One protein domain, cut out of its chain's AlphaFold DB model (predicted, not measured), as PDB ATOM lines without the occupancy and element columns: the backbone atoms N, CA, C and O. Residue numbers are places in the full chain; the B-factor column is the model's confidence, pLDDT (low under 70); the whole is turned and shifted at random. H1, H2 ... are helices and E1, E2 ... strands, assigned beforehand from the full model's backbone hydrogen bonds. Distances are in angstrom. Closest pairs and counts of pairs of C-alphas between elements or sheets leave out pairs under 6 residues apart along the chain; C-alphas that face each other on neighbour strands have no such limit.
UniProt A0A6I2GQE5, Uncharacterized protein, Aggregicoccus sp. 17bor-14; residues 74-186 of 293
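What this domain is: This is residues 74 to 186 of the 293 residues of an uncharacterized protein of Aggregicoccus sp. 17bor-14 (UniProt A0A6I2GQE5). What shape does a reader meet first? One long helix, H1, packs over one face of a small three-stranded sheet, making two layers, and no named helix covers the other face. Two long loop stretches complete the body: residues 100 to 133 run past the E1 edge of the sheet, where residues 129 to 130 pair with residues 135 to 136 of E1, and residues 170 to 186 run back past the E3 edge. What is it made of? The printed part has 113 residues, with one named helix and three named strands in the order H1 E1 E2 E3, and the sheet E1 - E2 - E3 is antiparallel throughout. The class is mixed, helices and strands, with 47 residues, under half, in named elements; the whole is compact, with a radius of gyration of the C-alphas of 13.6 A and spans of 37 by 29 by 20 A.

How they stand to each other: How does the helix stand to the sheet? H1, residues 74 to 99, is on the sheet of E1, residues 134 to 139, E2, residues 148 to 155, and E3, residues 163 to 169, at a height over the sheet of 8.7 A. It lies over E2 and E3, and only just not over E1, on which 2 of its 26 C-alphas fall; on the local plane it stands at 30.3 degrees to E2, only just slantwise to the strands. Its closest C-alphas to E2 are those of Ala 81 and Ala 153, 6.6 A apart. How are the strands joined? They form a meander, each strand the antiparallel neighbour of the one before, with E1 and E3 as edge strands. The hairpin E1 and E2, at 158 degrees, has N 137 and O 152 within hydrogen-bond range at 3.0 A; the hairpin E2 and E3, at 165 degrees, has N 151 and O 166 at 2.8 A. What does the helix backbone show? Every O i to N i+4 pair of H1 is within hydrogen-bond range.

Where its parts are: Where does H1 run? It begins at C-alpha 74, (197.252, 174.682, 340.493), and ends at C-alpha 99, 37.2 A away. Where are the strands? E1 begins at C-alpha 134, (193.747, 180.252, 351.645), and measures 16.0 A from first to last C-alpha. E2 measures 23.4 A, and E3 measures 20.5 A, ending at C-alpha 169, (200.306, 202.004, 349.329).

The domain as a whole: How far does it reach, and is it cut? The two C-alphas farthest apart, those of Asp 117 and Asp 146, are 40.5 A apart, and the printed part has no cut. Which links are long? The link from H1 to E1, with 34 residues, is long; those from E1 to E2 and from E2 to E3 are short. Where is confidence low? The mean pLDDT of the printed part is 85.1; residues 170 to 176, 179 to 180 and 182 to 186 are under 70.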
ATOM      1  N   GLU A  74     196.345 173.632 340.040       84.12
ATOM      2  CA  GLU A  74     197.252 174.682 340.493       84.12
ATOM      3  C   GLU A  74     196.795 176.048 339.995       84.12
ATOM      4  O   GLU A  74     196.815 177.009 340.762       84.12
ATOM      5  N   ASP A  75     196.303 176.089 338.759       81.62
ATOM      6  CA  ASP A  75     195.770 177.288 338.137       81.62
ATOM      7  C   ASP A  75     194.543 177.778 338.904       81.62
ATOM      8  O   ASP A  75     194.496 178.917 339.351       81.62
ATOM      9  N   ALA A  76     193.590 176.883 339.173       82.94
ATOM     10  CA  ALA A  76     192.396 177.221 339.943       82.94
ATOM     11  C   ALA A  76     192.731 177.801 341.334       82.94
ATOM     12  O   ALA A  76     192.119 178.782 341.755       82.94
ATOM     13  N   LEU A  77     193.729 177.237 342.027       88.12
ATOM     14  CA  LEU A  77     194.166 177.721 343.341       88.12
ATOM     15  C   LEU A  77     194.871 179.080 343.271       88.12
ATOM     16  O   LEU A  77     194.617 179.937 344.113       88.12
ATOM     17  N   ALA A  78     195.742 179.296 342.282       86.69
ATOM     18  CA  ALA A  78     196.360 180.607 342.069       86.69
ATOM     19  C   ALA A  78     195.282 181.681 341.851       86.69
ATOM     20  O   ALA A  78     195.379 182.803 342.338       86.69
ATOM     21  N   CYS A  79     194.206 181.313 341.174       84.88
ATOM     22  CA  CYS A  79     193.177 182.253 340.764       84.88
ATOM     23  C   CYS A  79     192.204 182.613 341.859       84.88
ATOM     24  O   CYS A  79     191.809 183.769 341.961       84.88
ATOM     25  N   GLU A  80     191.896 181.658 342.723       88.12
ATOM     26  CA  GLU A  80     191.254 181.961 343.989       88.12
ATOM     27  C   GLU A  80     192.080 182.965 344.806       88.12
ATOM     28  O   GLU A  80     191.566 184.022 345.166       88.12
ATOM     29  N   ALA A  81     193.377 182.692 345.016       91.25
ATOM     30  CA  ALA A  81     194.247 183.586 345.779       91.25
ATOM     31  C   ALA A  81     194.303 184.996 345.177       91.25
ATOM     32  O   ALA A  81     194.234 185.985 345.904       91.25
ATOM     33  N   LEU A  82     194.397 185.099 343.848       87.75
ATOM     34  CA  LEU A  82     194.408 186.373 343.134       87.75
ATOM     35  C   LEU A  82     193.103 187.162 343.333       87.75
ATOM     36  O   LEU A  82     193.151 188.356 343.636       87.75
ATOM     37  N   LEU A  83     191.945 186.516 343.159       85.94
ATOM     38  CA  LEU A  83     190.634 187.165 343.280       85.94
ATOM     39  C   LEU A  83     190.358 187.641 344.711       85.94
ATOM     40  O   LEU A  83     189.874 188.759 344.912       85.94
ATOM     41  N   ASP A  84     190.720 186.831 345.702       91.81
ATOM     42  CA  ASP A  84     190.582 187.193 347.109       91.81
ATOM     43  C   ASP A  84     191.518 188.354 347.468       91.81
ATOM     44  O   ASP A  84     191.068 189.355 348.023       91.81
ATOM     45  N   LEU A  85     192.801 188.295 347.083       91.69
ATOM     46  CA  LEU A  85     193.754 189.391 347.308       91.69
ATOM     47  C   LEU A  85     193.287 190.703 346.660       91.69
ATOM     48  O   LEU A  85     193.442 191.766 347.262       91.69
ATOM     49  N   ARG A  86     192.675 190.645 345.468       86.44
ATOM     50  CA  ARG A  86     192.078 191.823 344.818       86.44
ATOM     51  C   ARG A  86     190.918 192.383 345.635       86.44
ATOM     52  O   ARG A  86     190.888 193.580 345.895       86.44
ATOM     53  N   THR A  87     190.023 191.515 346.097       89.31
ATOM     54  CA  THR A  87     188.885 191.898 346.943       89.31
ATOM     55  C   THR A  87     189.348 192.587 348.229       89.31
ATOM     56  O   THR A  87     188.810 193.624 348.619       89.31
ATOM     57  N   LEU A  88     190.387 192.056 348.879       93.44
ATOM     58  CA  LEU A  88     190.961 192.666 350.081       93.44
ATOM     59  C   LEU A  88     191.607 194.018 349.793       93.44
ATOM     60  O   LEU A  88     191.518 194.932 350.611       93.44
ATOM     61  N   MET A  89     192.242 194.158 348.635       88.50
ATOM     62  CA  MET A  89     192.851 195.410 348.214       88.50
ATOM     63  C   MET A  89     191.809 196.491 347.917       88.50
ATOM     64  O   MET A  89     191.985 197.625 348.358       88.50
ATOM     65  N   ASP A  90     190.694 196.141 347.273       85.75
ATOM     66  CA  ASP A  90     189.553 197.049 347.109       85.75
ATOM     67  C   ASP A  90     188.986 197.470 348.478       85.75
ATOM     68  O   ASP A  90     188.669 198.640 348.700       85.75
ATOM     69  N   GLY A  91     188.950 196.539 349.438       91.38
ATOM     70  CA  GLY A  91     188.630 196.820 350.838       91.38
ATOM     71  C   GLY A  91     189.578 197.833 351.487       91.38
ATOM     72  O   GLY A  91     189.117 198.792 352.104       91.38
ATOM     73  N   GLN A  92     190.893 197.674 351.306       92.69
ATOM     74  CA  GLN A  92     191.894 198.630 351.802       92.69
ATOM     75  C   GLN A  92     191.692 200.021 351.203       92.69
ATOM     76  O   GLN A  92     191.705 201.008 351.935       92.69
ATOM     77  N   SER A  93     191.453 200.109 349.893       85.06
ATOM     78  CA  SER A  93     191.162 201.381 349.227       85.06
ATOM     79  C   SER A  93     189.871 202.024 349.740       85.06
ATOM     80  O   SER A  93     189.834 203.239 349.925       85.06
ATOM     81  N   SER A  94     188.834 201.232 350.032       86.56
ATOM     82  CA  SER A  94     187.594 201.735 350.634       86.56
ATOM     83  C   SER A  94     187.824 202.291 352.040       86.56
ATOM     84  O   SER A  94     187.348 203.380 352.352       86.56
ATOM     85  N   VAL A  95     188.564 201.567 352.888       90.00
ATOM     86  CA  VAL A  95     188.884 202.019 354.251       90.00
ATOM     87  C   VAL A  95     189.728 203.288 354.213       90.00
ATOM     88  O   VAL A  95     189.453 204.220 354.966       90.00
ATOM     89  N   PHE A  96     190.705 203.353 353.309       87.56
ATOM     90  CA  PHE A  96     191.511 204.548 353.102       87.56
ATOM     91  C   PHE A  96     190.652 205.743 352.688       87.56
ATOM     92  O   PHE A  96     190.762 206.798 353.297       87.56
ATOM     93  N   GLY A  97     189.752 205.573 351.715       81.06
ATOM     94  CA  GLY A  97     188.870 206.652 351.262       81.06
ATOM     95  C   GLY A  97     187.907 207.176 352.335       81.06
ATOM     96  O   GLY A  97     187.468 208.318 352.247       81.06
ATOM     97  N   GLU A  98     187.569 206.366 353.343       86.00
ATOM     98  CA  GLU A  98     186.707 206.779 354.460       86.00
ATOM     99  C   GLU A  98     187.496 207.347 355.651       86.00
ATOM    100  O   GLU A  98     187.032 208.277 356.315       86.00
ATOM    101  N   LYS A  99     188.656 206.760 355.968       88.94
ATOM    102  CA  LYS A  99     189.368 206.985 357.237       88.94
ATOM    103  C   LYS A  99     190.756 207.605 357.083       88.94
ATOM    104  O   LYS A  99     191.434 207.769 358.096       88.94
ATOM    105  N   ASP A 100     191.199 207.877 355.858       87.69
ATOM    106  CA  ASP A 100     192.540 208.374 355.521       87.69
ATOM    107  C   ASP A 100     193.681 207.507 356.095       87.69
ATOM    108  O   ASP A 100     194.754 207.993 356.461       87.69
ATOM    109  N   ARG A 101     193.448 206.192 356.216       89.44
ATOM    110  CA  ARG A 101     194.433 205.210 356.691       89.44
ATOM    111  C   ARG A 101     194.192 203.828 356.103       89.44
ATOM    112  O   ARG A 101     193.053 203.465 355.818       89.44
ATOM    113  N   TYR A 102     195.244 203.018 356.037       91.50
ATOM    114  CA  TYR A 102     195.100 201.579 355.823       91.50
ATOM    115  C   TYR A 102     194.739 200.877 357.137       91.50
ATOM    116  O   TYR A 102     194.846 201.446 358.232       91.50
ATOM    117  N   THR A 103     194.263 199.637 357.046       93.94
ATOM    118  CA  THR A 103     193.867 198.861 358.225       93.94
ATOM    119  C   THR A 103     194.577 197.523 358.285       93.94
ATOM    120  O   THR A 103     194.638 196.792 357.302       93.94
ATOM    121  N   ALA A 104     195.100 197.188 359.462       94.75
ATOM    122  CA  ALA A 104     195.542 195.832 359.763       94.75
ATOM    123  C   ALA A 104     194.398 194.958 360.301       94.75
ATOM    124  O   ALA A 104     194.604 193.764 360.483       94.75
ATOM    125  N   ASP A 105     193.231 195.548 360.597       94.88
ATOM    126  CA  ASP A 105     192.085 194.859 361.189       94.88
ATOM    127  C   ASP A 105     191.235 194.181 360.099       94.88
ATOM    128  O   ASP A 105     190.575 194.879 359.320       94.88
ATOM    129  N   PRO A 106     191.198 192.837 360.058       92.81
ATOM    130  CA  PRO A 106     190.349 192.078 359.146       92.81
ATOM    131  C   PRO A 106     188.862 192.420 359.216       92.81
ATOM    132  O   PRO A 106     188.157 192.270 358.221       92.81
ATOM    133  N   ALA A 107     188.366 192.860 360.377       94.62
ATOM    134  CA  ALA A 107     186.954 193.178 360.564       94.62
ATOM    135  C   ALA A 107     186.532 194.465 359.837       94.62
ATOM    136  O   ALA A 107     185.340 194.697 359.641       94.62
ATOM    137  N   GLU A 108     187.494 195.300 359.435       94.88
ATOM    138  CA  GLU A 108     187.252 196.492 358.618       94.88
ATOM    139  C   GLU A 108     187.265 196.186 357.106       94.88
ATOM    140  O   GLU A 108     187.022 197.088 356.305       94.88
ATOM    141  N   LEU A 109     187.542 194.941 356.703       95.25
ATOM    142  CA  LEU A 109     187.635 194.511 355.306       95.25
ATOM    143  C   LEU A 109     186.408 193.691 354.868       95.25
ATOM    144  O   LEU A 109     185.717 193.102 355.704       95.25
ATOM    145  N   PRO A 110     186.114 193.630 353.552       93.50
ATOM    146  CA  PRO A 110     185.013 192.825 353.039       93.50
ATOM    147  C   PRO A 110     185.224 191.339 353.338       93.50
ATOM    148  O   PRO A 110     186.329 190.812 353.215       93.50
ATOM    149  N   ALA A 111     184.140 190.645 353.687       91.12
ATOM    150  CA  ALA A 111     184.172 189.195 353.809       91.12
ATOM    151  C   ALA A 111     184.504 188.559 352.450       91.12
ATOM    152  O   ALA A 111     183.943 188.941 351.421       91.12
ATOM    153  N   LEU A 112     185.400 187.574 352.466       91.56
ATOM    154  CA  LEU A 112     185.753 186.804 351.279       91.56
ATOM    155  C   LEU A 112     184.647 185.799 350.929       91.56
ATOM    156  O   LEU A 112     183.925 185.348 351.827       91.56
ATOM    157  N   PRO A 113     184.495 185.440 349.642       84.88
ATOM    158  CA  PRO A 113     183.520 184.442 349.229       84.88
ATOM    159  C   PRO A 113     183.768 183.102 349.936       84.88
ATOM    160  O   PRO A 113     184.903 182.660 350.112       84.88
ATOM    161  N   ALA A 114     182.680 182.448 350.343       80.75
ATOM    162  CA  ALA A 114     182.738 181.085 350.857       80.75
ATOM    163  C   ALA A 114     183.094 180.096 349.740       80.75
ATOM    164  O   ALA A 114     182.852 180.355 348.558       80.75
ATOM    165  N   CYS A 115     183.602 178.923 350.124       85.25
ATOM    166  CA  CYS A 115     183.700 177.791 349.211       85.25
ATOM    167  C   CYS A 115     182.335 177.458 348.586       85.25
ATOM    168  O   CYS A 115     181.277 177.785 349.126       85.25
ATOM    169  N   ALA A 116     182.341 176.716 347.475       80.75
ATOM    170  CA  ALA A 116     181.112 176.245 346.828       80.75
ATOM    171  C   ALA A 116     180.209 175.405 347.758       80.75
ATOM    172  O   ALA A 116     179.000 175.331 347.547       80.75
ATOM    173  N   ASP A 117     180.783 174.784 348.790       78.62
ATOM    174  CA  ASP A 117     180.073 174.039 349.836       78.62
ATOM    175  C   ASP A 117     179.687 174.899 351.059       78.62
ATOM    176  O   ASP A 117     179.152 174.384 352.040       78.62
ATOM    177  N   GLY A 118     179.935 176.211 351.006       78.88
ATOM    178  CA  GLY A 118     179.672 177.170 352.076       78.88
ATOM    179  C   GLY A 118     180.702 177.161 353.208       78.88
ATOM    180  O   GLY A 118     180.494 177.844 354.211       78.88
ATOM    181  N   THR A 119     181.788 176.392 353.087       84.88
ATOM    182  CA  THR A 119     182.835 176.317 354.112       84.88
ATOM    183  C   THR A 119     183.935 177.365 353.908       84.88
ATOM    184  O   THR A 119     184.015 178.026 352.872       84.88
ATOM    185  N   HIS A 120     184.777 177.529 354.931       85.75
ATOM    186  CA  HIS A 120     186.001 178.326 354.888       85.75
ATOM    187  C   HIS A 120     187.131 177.562 355.583       85.75
ATOM    188  O   HIS A 120     186.891 176.730 356.465       85.75
ATOM    189  N   THR A 121     188.373 177.887 355.233       89.62
ATOM    190  CA  THR A 121     189.545 177.457 356.004       89.62
ATOM    191  C   THR A 121     189.483 177.999 357.430       89.62
ATOM    192  O   THR A 121     188.921 179.058 357.690       89.62
ATOM    193  N   ALA A 122     190.061 177.282 358.393       88.88
ATOM    194  CA  ALA A 122     190.129 177.785 359.760       88.88
ATOM    195  C   ALA A 122     191.187 178.899 359.875       88.88
ATOM    196  O   ALA A 122     192.380 178.657 359.657       88.88
ATOM    197  N   ALA A 123     190.761 180.101 360.272       89.69
ATOM    198  CA  ALA A 123     191.667 181.162 360.698       89.69
ATOM    199  C   ALA A 123     192.401 180.766 361.999       89.69
ATOM    200  O   ALA A 123     191.762 180.288 362.939       89.69
ATOM    201  N   PRO A 124     193.728 180.975 362.089       91.44
ATOM    202  CA  PRO A 124     194.490 180.749 363.320       91.44
ATOM    203  C   PRO A 124     194.032 181.608 364.501       91.44
ATOM    204  O   PRO A 124     193.989 181.133 365.634       91.44
ATOM    205  N   ASP A 125     193.723 182.874 364.229       94.75
ATOM    206  CA  ASP A 125     193.319 183.880 365.205       94.75
ATOM    207  C   ASP A 125     192.585 185.038 364.497       94.75
ATOM    208  O   ASP A 125     192.342 184.990 363.290       94.75
ATOM    209  N   ALA A 126     192.215 186.075 365.253       93.62
ATOM    210  CA  ALA A 126     191.430 187.208 364.758       93.62
ATOM    211  C   ALA A 126     192.172 188.124 363.765       93.62
ATOM    212  O   ALA A 126     191.525 188.941 363.119       93.62
ATOM    213  N   ALA A 127     193.497 188.007 363.626       95.12
ATOM    214  CA  ALA A 127     194.268 188.751 362.631       95.12
ATOM    215  C   ALA A 127     194.202 188.112 361.231       95.12
ATOM    216  O   ALA A 127     194.792 188.641 360.287       95.12
ATOM    217  N   TRP A 128     193.495 186.985 361.084       95.69
ATOM    218  CA  TRP A 128     193.354 186.266 359.823       95.69
ATOM    219  C   TRP A 128     191.919 186.275 359.296       95.69
ATOM    220  O   TRP A 128     190.956 186.029 360.019       95.69
ATOM    221  N   MET A 129     191.798 186.461 357.987       95.12
ATOM    222  CA  MET A 129     190.590 186.243 357.200       95.12
ATOM    223  C   MET A 129     190.612 184.841 356.611       95.12
ATOM    224  O   MET A 129     191.664 184.324 356.231       95.12
ATOM    225  N   SER A 130     189.438 184.231 356.514       93.69
ATOM    226  CA  SER A 130     189.294 182.862 356.025       93.69
ATOM    227  C   SER A 130     188.726 182.863 354.610       93.69
ATOM    228  O   SER A 130     187.582 183.269 354.412       93.69
ATOM    229  N   GLY A 131     189.503 182.400 353.634       92.44
ATOM    230  CA  GLY A 131     189.013 182.054 352.297       92.44
ATOM    231  C   GLY A 131     188.778 180.554 352.157       92.44
ATOM    232  O   GLY A 131     188.728 179.826 353.158       92.44
ATOM    233  N   CYS A 132     188.645 180.085 350.916       91.75
ATOM    234  CA  CYS A 132     188.257 178.703 350.641       91.75
ATOM    235  C   CYS A 132     189.411 177.692 350.769       91.75
ATOM    236  O   CYS A 132     189.277 176.671 351.442       91.75
ATOM    237  N   HIS A 133     190.572 178.000 350.197       93.81
ATOM    238  CA  HIS A 133     191.812 177.228 350.299       93.81
ATOM    239  C   HIS A 133     192.962 178.048 350.882       93.81
ATOM    240  O   HIS A 133     194.027 177.504 351.168       93.81
ATOM    241  N   PHE A 134     192.755 179.342 351.096       95.69
ATOM    242  CA  PHE A 134     193.747 180.252 351.645       95.69
ATOM    243  C   PHE A 134     193.194 180.984 352.860       95.69
ATOM    244  O   PHE A 134     191.994 181.216 352.999       95.69
ATOM    245  N   ARG A 135     194.111 181.377 353.733       95.75
ATOM    246  CA  ARG A 135     193.887 182.302 354.843       95.75
ATOM    247  C   ARG A 135     194.712 183.549 354.579       95.75
ATOM    248  O   ARG A 135     195.857 183.452 354.133       95.75
ATOM    249  N   TYR A 136     194.131 184.701 354.865       96.69
ATOM    250  CA  TYR A 136     194.700 185.989 354.499       96.69
ATOM    251  C   TYR A 136     194.948 186.839 355.725       96.69
ATOM    252  O   TYR A 136     194.222 186.739 356.708       96.69
ATOM    253  N   ARG A 137     195.949 187.705 355.667       96.25
ATOM    254  CA  ARG A 137     196.143 188.751 356.668       96.25
ATOM    255  C   ARG A 137     196.745 189.987 356.035       96.25
ATOM    256  O   ARG A 137     197.367 189.909 354.975       96.25
ATOM    257  N   VAL A 138     196.592 191.100 356.735       95.69
ATOM    258  CA  VAL A 138     197.272 192.349 356.413       95.69
ATOM    259  C   VAL A 138     198.420 192.533 357.399       95.69
ATOM    260  O   VAL A 138     198.230 192.410 358.610       95.69
ATOM    261  N   THR A 139     199.608 192.838 356.899       91.94
ATOM    262  CA  THR A 139     200.755 193.266 357.701       91.94
ATOM    263  C   THR A 139     201.208 194.652 357.268       91.94
ATOM    264  O   THR A 139     200.836 195.139 356.201       91.94
ATOM    265  N   ASP A 140     201.985 195.306 358.132       85.62
ATOM    266  CA  ASP A 140     202.663 196.574 357.835       85.62
ATOM    267  C   ASP A 140     201.729 197.706 357.372       85.62
ATOM    268  O   ASP A 140     202.169 198.636 356.707       85.62
ATOM    269  N   ALA A 141     200.439 197.642 357.730       84.19
ATOM    270  CA  ALA A 141     199.464 198.663 357.373       84.19
ATOM    271  C   ALA A 141     199.739 199.955 358.147       84.19
ATOM    272  O   ALA A 141     199.624 200.001 359.376       84.19
ATOM    273  N   SER A 142     200.085 201.016 357.425       81.69
ATOM    274  CA  SER A 142     200.301 202.315 358.047       81.69
ATOM    275  C   SER A 142     198.989 202.975 358.464       81.69
ATOM    276  O   SER A 142     198.005 202.994 357.722       81.69
ATOM    277  N   ALA A 143     199.029 203.633 359.622       82.19
ATOM    278  CA  ALA A 143     197.981 204.543 360.070       82.19
ATOM    279  C   ALA A 143     198.069 205.938 359.417       82.19
ATOM    280  O   ALA A 143     197.253 206.799 359.733       82.19
ATOM    281  N   THR A 144     199.073 206.187 358.567       79.25
ATOM    282  CA  THR A 144     199.263 207.467 357.871       79.25
ATOM    283  C   THR A 144     198.823 207.386 356.406       79.25
ATOM    284  O   THR A 144     199.004 206.330 355.791       79.25
ATOM    285  N   PRO A 145     198.358 208.503 355.813       73.50
ATOM    286  CA  PRO A 145     197.996 208.570 354.397       73.50
ATOM    287  C   PRO A 145     199.132 208.151 353.452       73.50
ATOM    288  O   PRO A 145     198.905 207.421 352.494       73.50
ATOM    289  N   ASP A 146     200.377 208.501 353.790       77.00
ATOM    290  CA  ASP A 146     201.585 208.156 353.016       77.00
ATOM    291  C   ASP A 146     202.064 206.708 353.240       77.00
ATOM    292  O   ASP A 146     203.227 206.359 353.061       77.00
ATOM    293  N   GLY A 147     201.180 205.855 353.737       83.00
ATOM    294  CA  GLY A 147     201.479 204.501 354.150       83.00
ATOM    295  C   GLY A 147     201.624 203.474 353.039       83.00
ATOM    296  O   GLY A 147     201.202 203.690 351.903       83.00
ATOM    297  N   THR A 148     202.108 202.299 353.431       87.12
ATOM    298  CA  THR A 148     201.927 201.044 352.695       87.12
ATOM    299  C   THR A 148     201.154 200.033 353.539       87.12
ATOM    300  O   THR A 148     200.839 200.284 354.705       87.12
ATOM    301  N   PHE A 149     200.793 198.916 352.917       90.88
ATOM    302  CA  PHE A 149     200.302 197.702 353.547       90.88
ATOM    303  C   PHE A 149     200.760 196.496 352.723       90.88
ATOM    304  O   PHE A 149     201.003 196.601 351.517       90.88
ATOM    305  N   THR A 150     200.832 195.337 353.366       92.12
ATOM    306  CA  THR A 150     201.124 194.062 352.713       92.12
ATOM    307  C   THR A 150     199.983 193.091 352.970       92.12
ATOM    308  O   THR A 150     199.622 192.825 354.111       92.12
ATOM    309  N   LEU A 151     199.409 192.542 351.906       94.50
ATOM    310  CA  LEU A 151     198.480 191.423 351.967       94.50
ATOM    311  C   LEU A 151     199.251 190.122 351.788       94.50
ATOM    312  O   LEU A 151     200.055 190.000 350.868       94.50
ATOM    313  N   GLN A 152     198.974 189.140 352.637       95.25
ATOM    314  CA  GLN A 152     199.550 187.804 352.539       95.25
ATOM    315  C   GLN A 152     198.438 186.767 352.438       95.25
ATOM    316  O   GLN A 152     197.531 186.770 353.266       95.25
ATOM    317  N   ALA A 153     198.542 185.863 351.467       96.00
ATOM    318  CA  ALA A 153     197.722 184.667 351.340       96.00
ATOM    319  C   ALA A 153     198.572 183.441 351.682       96.00
ATOM    320  O   ALA A 153     199.609 183.217 351.062       96.00
ATOM    321  N   VAL A 154     198.133 182.639 352.649       96.62
ATOM    322  CA  VAL A 154     198.799 181.391 353.045       96.62
ATOM    323  C   VAL A 154     197.849 180.233 352.794       96.62
ATOM    324  O   VAL A 154     196.749 180.189 353.346       96.62
ATOM    325  N   GLY A 155     198.276 179.283 351.971       94.81
ATOM    326  CA  GLY A 155     197.478 178.120 351.620       94.81
ATOM    327  C   GLY A 155     197.229 177.187 352.806       94.81
ATOM    328  O   GLY A 155     198.049 177.046 353.719       94.81
ATOM    329  N   ALA A 156     196.074 176.536 352.783       92.69
ATOM    330  CA  ALA A 156     195.640 175.530 353.738       92.69
ATOM    331  C   ALA A 156     195.007 174.343 353.001       92.69
ATOM    332  O   ALA A 156     194.526 174.459 351.871       92.69
ATOM    333  N   GLY A 157     195.028 173.170 353.641       89.25
ATOM    334  CA  GLY A 157     194.515 171.939 353.048       89.25
ATOM    335  C   GLY A 157     195.184 171.661 351.704       89.25
ATOM    336  O   GLY A 157     196.383 171.424 351.624       89.25
ATOM    337  N   THR A 158     194.420 171.724 350.617       89.06
ATOM    338  CA  THR A 158     194.940 171.365 349.293       89.06
ATOM    339  C   THR A 158     195.804 172.442 348.638       89.06
ATOM    340  O   THR A 158     196.385 172.179 347.590       89.06
ATOM    341  N   ALA A 159     195.891 173.631 349.239       91.81
ATOM    342  CA  ALA A 159     196.832 174.680 348.854       91.81
ATOM    343  C   ALA A 159     198.035 174.788 349.811       91.81
ATOM    344  O   ALA A 159     198.826 175.719 349.683       91.81
ATOM    345  N   GLU A 160     198.182 173.877 350.781       94.12
ATOM    346  CA  GLU A 160     199.272 173.928 351.759       94.12
ATOM    347  C   GLU A 160     200.656 174.011 351.087       94.12
ATOM    348  O   GLU A 160     200.918 173.377 350.064       94.12
ATOM    349  N   GLY A 161     201.534 174.844 351.654       91.88
ATOM    350  CA  GLY A 161     202.854 175.149 351.092       91.88
ATOM    351  C   GLY A 161     202.862 176.259 350.035       91.88
ATOM    352  O   GLY A 161     203.941 176.635 349.580       91.88
ATOM    353  N   ARG A 162     201.699 176.808 349.659       92.50
ATOM    354  CA  ARG A 162     201.599 177.993 348.794       92.50
ATOM    355  C   ARG A 162     201.500 179.262 349.627       92.50
ATOM    356  O   ARG A 162     200.757 179.315 350.608       92.50
ATOM    357  N   GLU A 163     202.215 180.289 349.196       94.69
ATOM    358  CA  GLU A 163     202.207 181.598 349.830       94.69
ATOM    359  C   GLU A 163     202.339 182.693 348.774       94.69
ATOM    360  O   GLU A 163     203.147 182.582 347.851       94.69
ATOM    361  N   TYR A 164     201.539 183.744 348.923       92.50
ATOM    362  CA  TYR A 164     201.532 184.901 348.037       92.50
ATOM    363  C   TYR A 164     201.521 186.182 348.862       92.50
ATOM    364  O   TYR A 164     200.825 186.262 349.874       92.50
ATOM    365  N   THR A 165     202.261 187.196 348.418       91.25
ATOM    366  CA  THR A 165     202.346 188.499 349.089       91.25
ATOM    367  C   THR A 165     202.189 189.628 348.087       91.25
ATOM    368  O   THR A 165     202.858 189.625 347.058       91.25
ATOM    369  N   VAL A 166     201.354 190.612 348.403       88.25
ATOM    370  CA  VAL A 166     201.164 191.821 347.595       88.25
ATOM    371  C   VAL A 166     201.375 193.023 348.496       88.25
ATOM    372  O   VAL A 166     200.694 193.153 349.509       88.25
ATOM    373  N   THR A 167     202.289 193.909 348.120       87.25
ATOM    374  CA  THR A 167     202.500 195.184 348.813       87.25
ATOM    375  C   THR A 167     201.929 196.314 347.964       87.25
ATOM    376  O   THR A 167     202.087 196.333 346.742       87.25
ATOM    377  N   SER A 168     201.220 197.239 348.608       83.19
ATOM    378  CA  SER A 168     200.653 198.429 347.970       83.19
ATOM    379  C   SER A 168     200.604 199.592 348.966       83.19
ATOM    380  O   SER A 168     200.877 199.415 350.151       83.19
ATOM    381  N   GLY A 169     200.309 200.804 348.498       77.06
ATOM    382  CA  GLY A 169     200.306 202.004 349.329       77.06
ATOM    383  C   GLY A 169     200.324 203.291 348.518       77.06
ATOM    384  O   GLY A 169     200.347 203.260 347.292       77.06
ATOM    385  N   HIS A 170     200.333 204.428 349.215       67.31
ATOM    386  CA  HIS A 170     200.348 205.748 348.579       67.31
ATOM    387  C   HIS A 170     201.725 206.103 347.990       67.31
ATOM    388  O   HIS A 170     201.802 206.714 346.929       67.31
ATOM    389  N   LEU A 171     202.817 205.689 348.652       54.12
ATOM    390  CA  LEU A 171     204.184 206.011 348.217       54.12
ATOM    391  C   LEU A 171     204.722 205.082 347.122       54.12
ATOM    392  O   LEU A 171     205.559 205.510 346.328       54.12
ATOM    393  N   ASP A 172     204.225 203.847 347.048       52.31
ATOM    394  CA  ASP A 172     204.584 202.905 345.991       52.31
ATOM    395  C   ASP A 172     203.475 202.872 344.939       52.31
ATOM    396  O   ASP A 172     202.527 202.090 344.985       52.31
ATOM    397  N   SER A 173     203.632 203.723 343.926       52.09
ATOM    398  CA  SER A 173     202.844 203.669 342.685       52.09
ATOM    399  C   SER A 173     203.024 202.349 341.904       52.09
ATOM    400  O   SER A 173     202.375 202.131 340.872       52.09
ATOM    401  N   GLN A 174     203.890 201.453 342.391       57.09
ATOM    402  CA  GLN A 174     204.075 200.094 341.909       57.09
ATOM    403  C   GLN A 174     203.365 199.095 342.825       57.09
ATOM    404  O   GLN A 174     203.890 198.621 343.827       57.09
ATOM    405  N   ARG A 175     202.152 198.723 342.420       69.38
ATOM    406  CA  ARG A 175     201.539 197.464 342.841       69.38
ATOM    407  C   ARG A 175     202.324 196.334 342.176       69.38
ATOM    408  O   ARG A 175     202.345 196.257 340.951       69.38
ATOM    409  N   VAL A 176     202.971 195.485 342.968       66.00
ATOM    410  CA  VAL A 176     203.710 194.319 342.462       66.00
ATOM    411  C   VAL A 176     202.956 193.065 342.871       66.00
ATOM    412  O   VAL A 176     202.898 192.736 344.059       66.00
ATOM    413  N   TRP A 177     202.368 192.364 341.902       70.56
ATOM    414  CA  TRP A 177     201.808 191.046 342.171       70.56
ATOM    415  C   TRP A 177     202.896 189.971 342.094       70.56
ATOM    416  O   TRP A 177     203.841 190.091 341.309       70.56
ATOM    417  N   PRO A 178     202.776 188.881 342.870       70.31
ATOM    418  CA  PRO A 178     203.612 187.706 342.686       70.31
ATOM    419  C   PRO A 178     203.513 187.193 341.250       70.31
ATOM    420  O   PRO A 178     202.415 186.925 340.767       70.31
ATOM    421  N   ALA A 179     204.653 186.954 340.598       66.88
ATOM    422  CA  ALA A 179     204.695 186.400 339.238       66.88
ATOM    423  C   ALA A 179     203.948 185.055 339.108       66.88
ATOM    424  O   ALA A 179     203.459 184.706 338.040       66.88
ATOM    425  N   ALA A 180     203.821 184.310 340.212       66.94
ATOM    426  CA  ALA A 180     203.066 183.062 340.287       66.94
ATOM    427  C   ALA A 180     201.531 183.238 340.237       66.94
ATOM    428  O   ALA A 180     200.820 182.240 340.170       66.94
ATOM    429  N   LEU A 181     201.023 184.475 340.280       70.25
ATOM    430  CA  LEU A 181     199.604 184.825 340.142       70.25
ATOM    431  C   LEU A 181     199.289 185.444 338.765       70.25
ATOM    432  O   LEU A 181     198.368 186.251 338.644       70.25
ATOM    433  N   ALA A 182     200.061 185.099 337.726       60.31
ATOM    434  CA  ALA A 182     199.852 185.631 336.382       60.31
ATOM    435  C   ALA A 182     198.430 185.311 335.854       60.31
ATOM    436  O   ALA A 182     197.947 184.187 335.994       60.31
ATOM    437  N   PRO A 183     197.742 186.278 335.225       52.41
ATOM    438  CA  PRO A 183     196.298 186.227 334.984       52.41
ATOM    439  C   PRO A 183     195.859 185.256 333.886       52.41
ATOM    440  O   PRO A 183     194.694 184.861 333.844       52.41
ATOM    441  N   GLU A 184     196.776 184.849 333.008       57.06
ATOM    442  CA  GLU A 184     196.520 183.868 331.943       57.06
ATOM    443  C   GLU A 184     195.991 182.545 332.511       57.06
ATOM    444  O   GLU A 184     195.176 181.858 331.896       57.06
ATOM    445  N   VAL A 185     196.425 182.244 333.732       54.69
ATOM    446  CA  VAL A 185     196.110 181.054 334.508       54.69
ATOM    447  C   VAL A 185     194.631 181.032 334.917       54.69
ATOM    448  O   VAL A 185     194.026 179.964 335.033       54.69
ATOM    449  N   CYS A 186     193.996 182.200 335.064       61.69
ATOM    450  CA  CYS A 186     192.721 182.284 335.764       61.69
ATOM    451  C   CYS A 186     191.480 182.040 334.977       61.69
ATOM    452  O   CYS A 186     190.505 181.646 335.618       61.69
TER     453      CYS A 186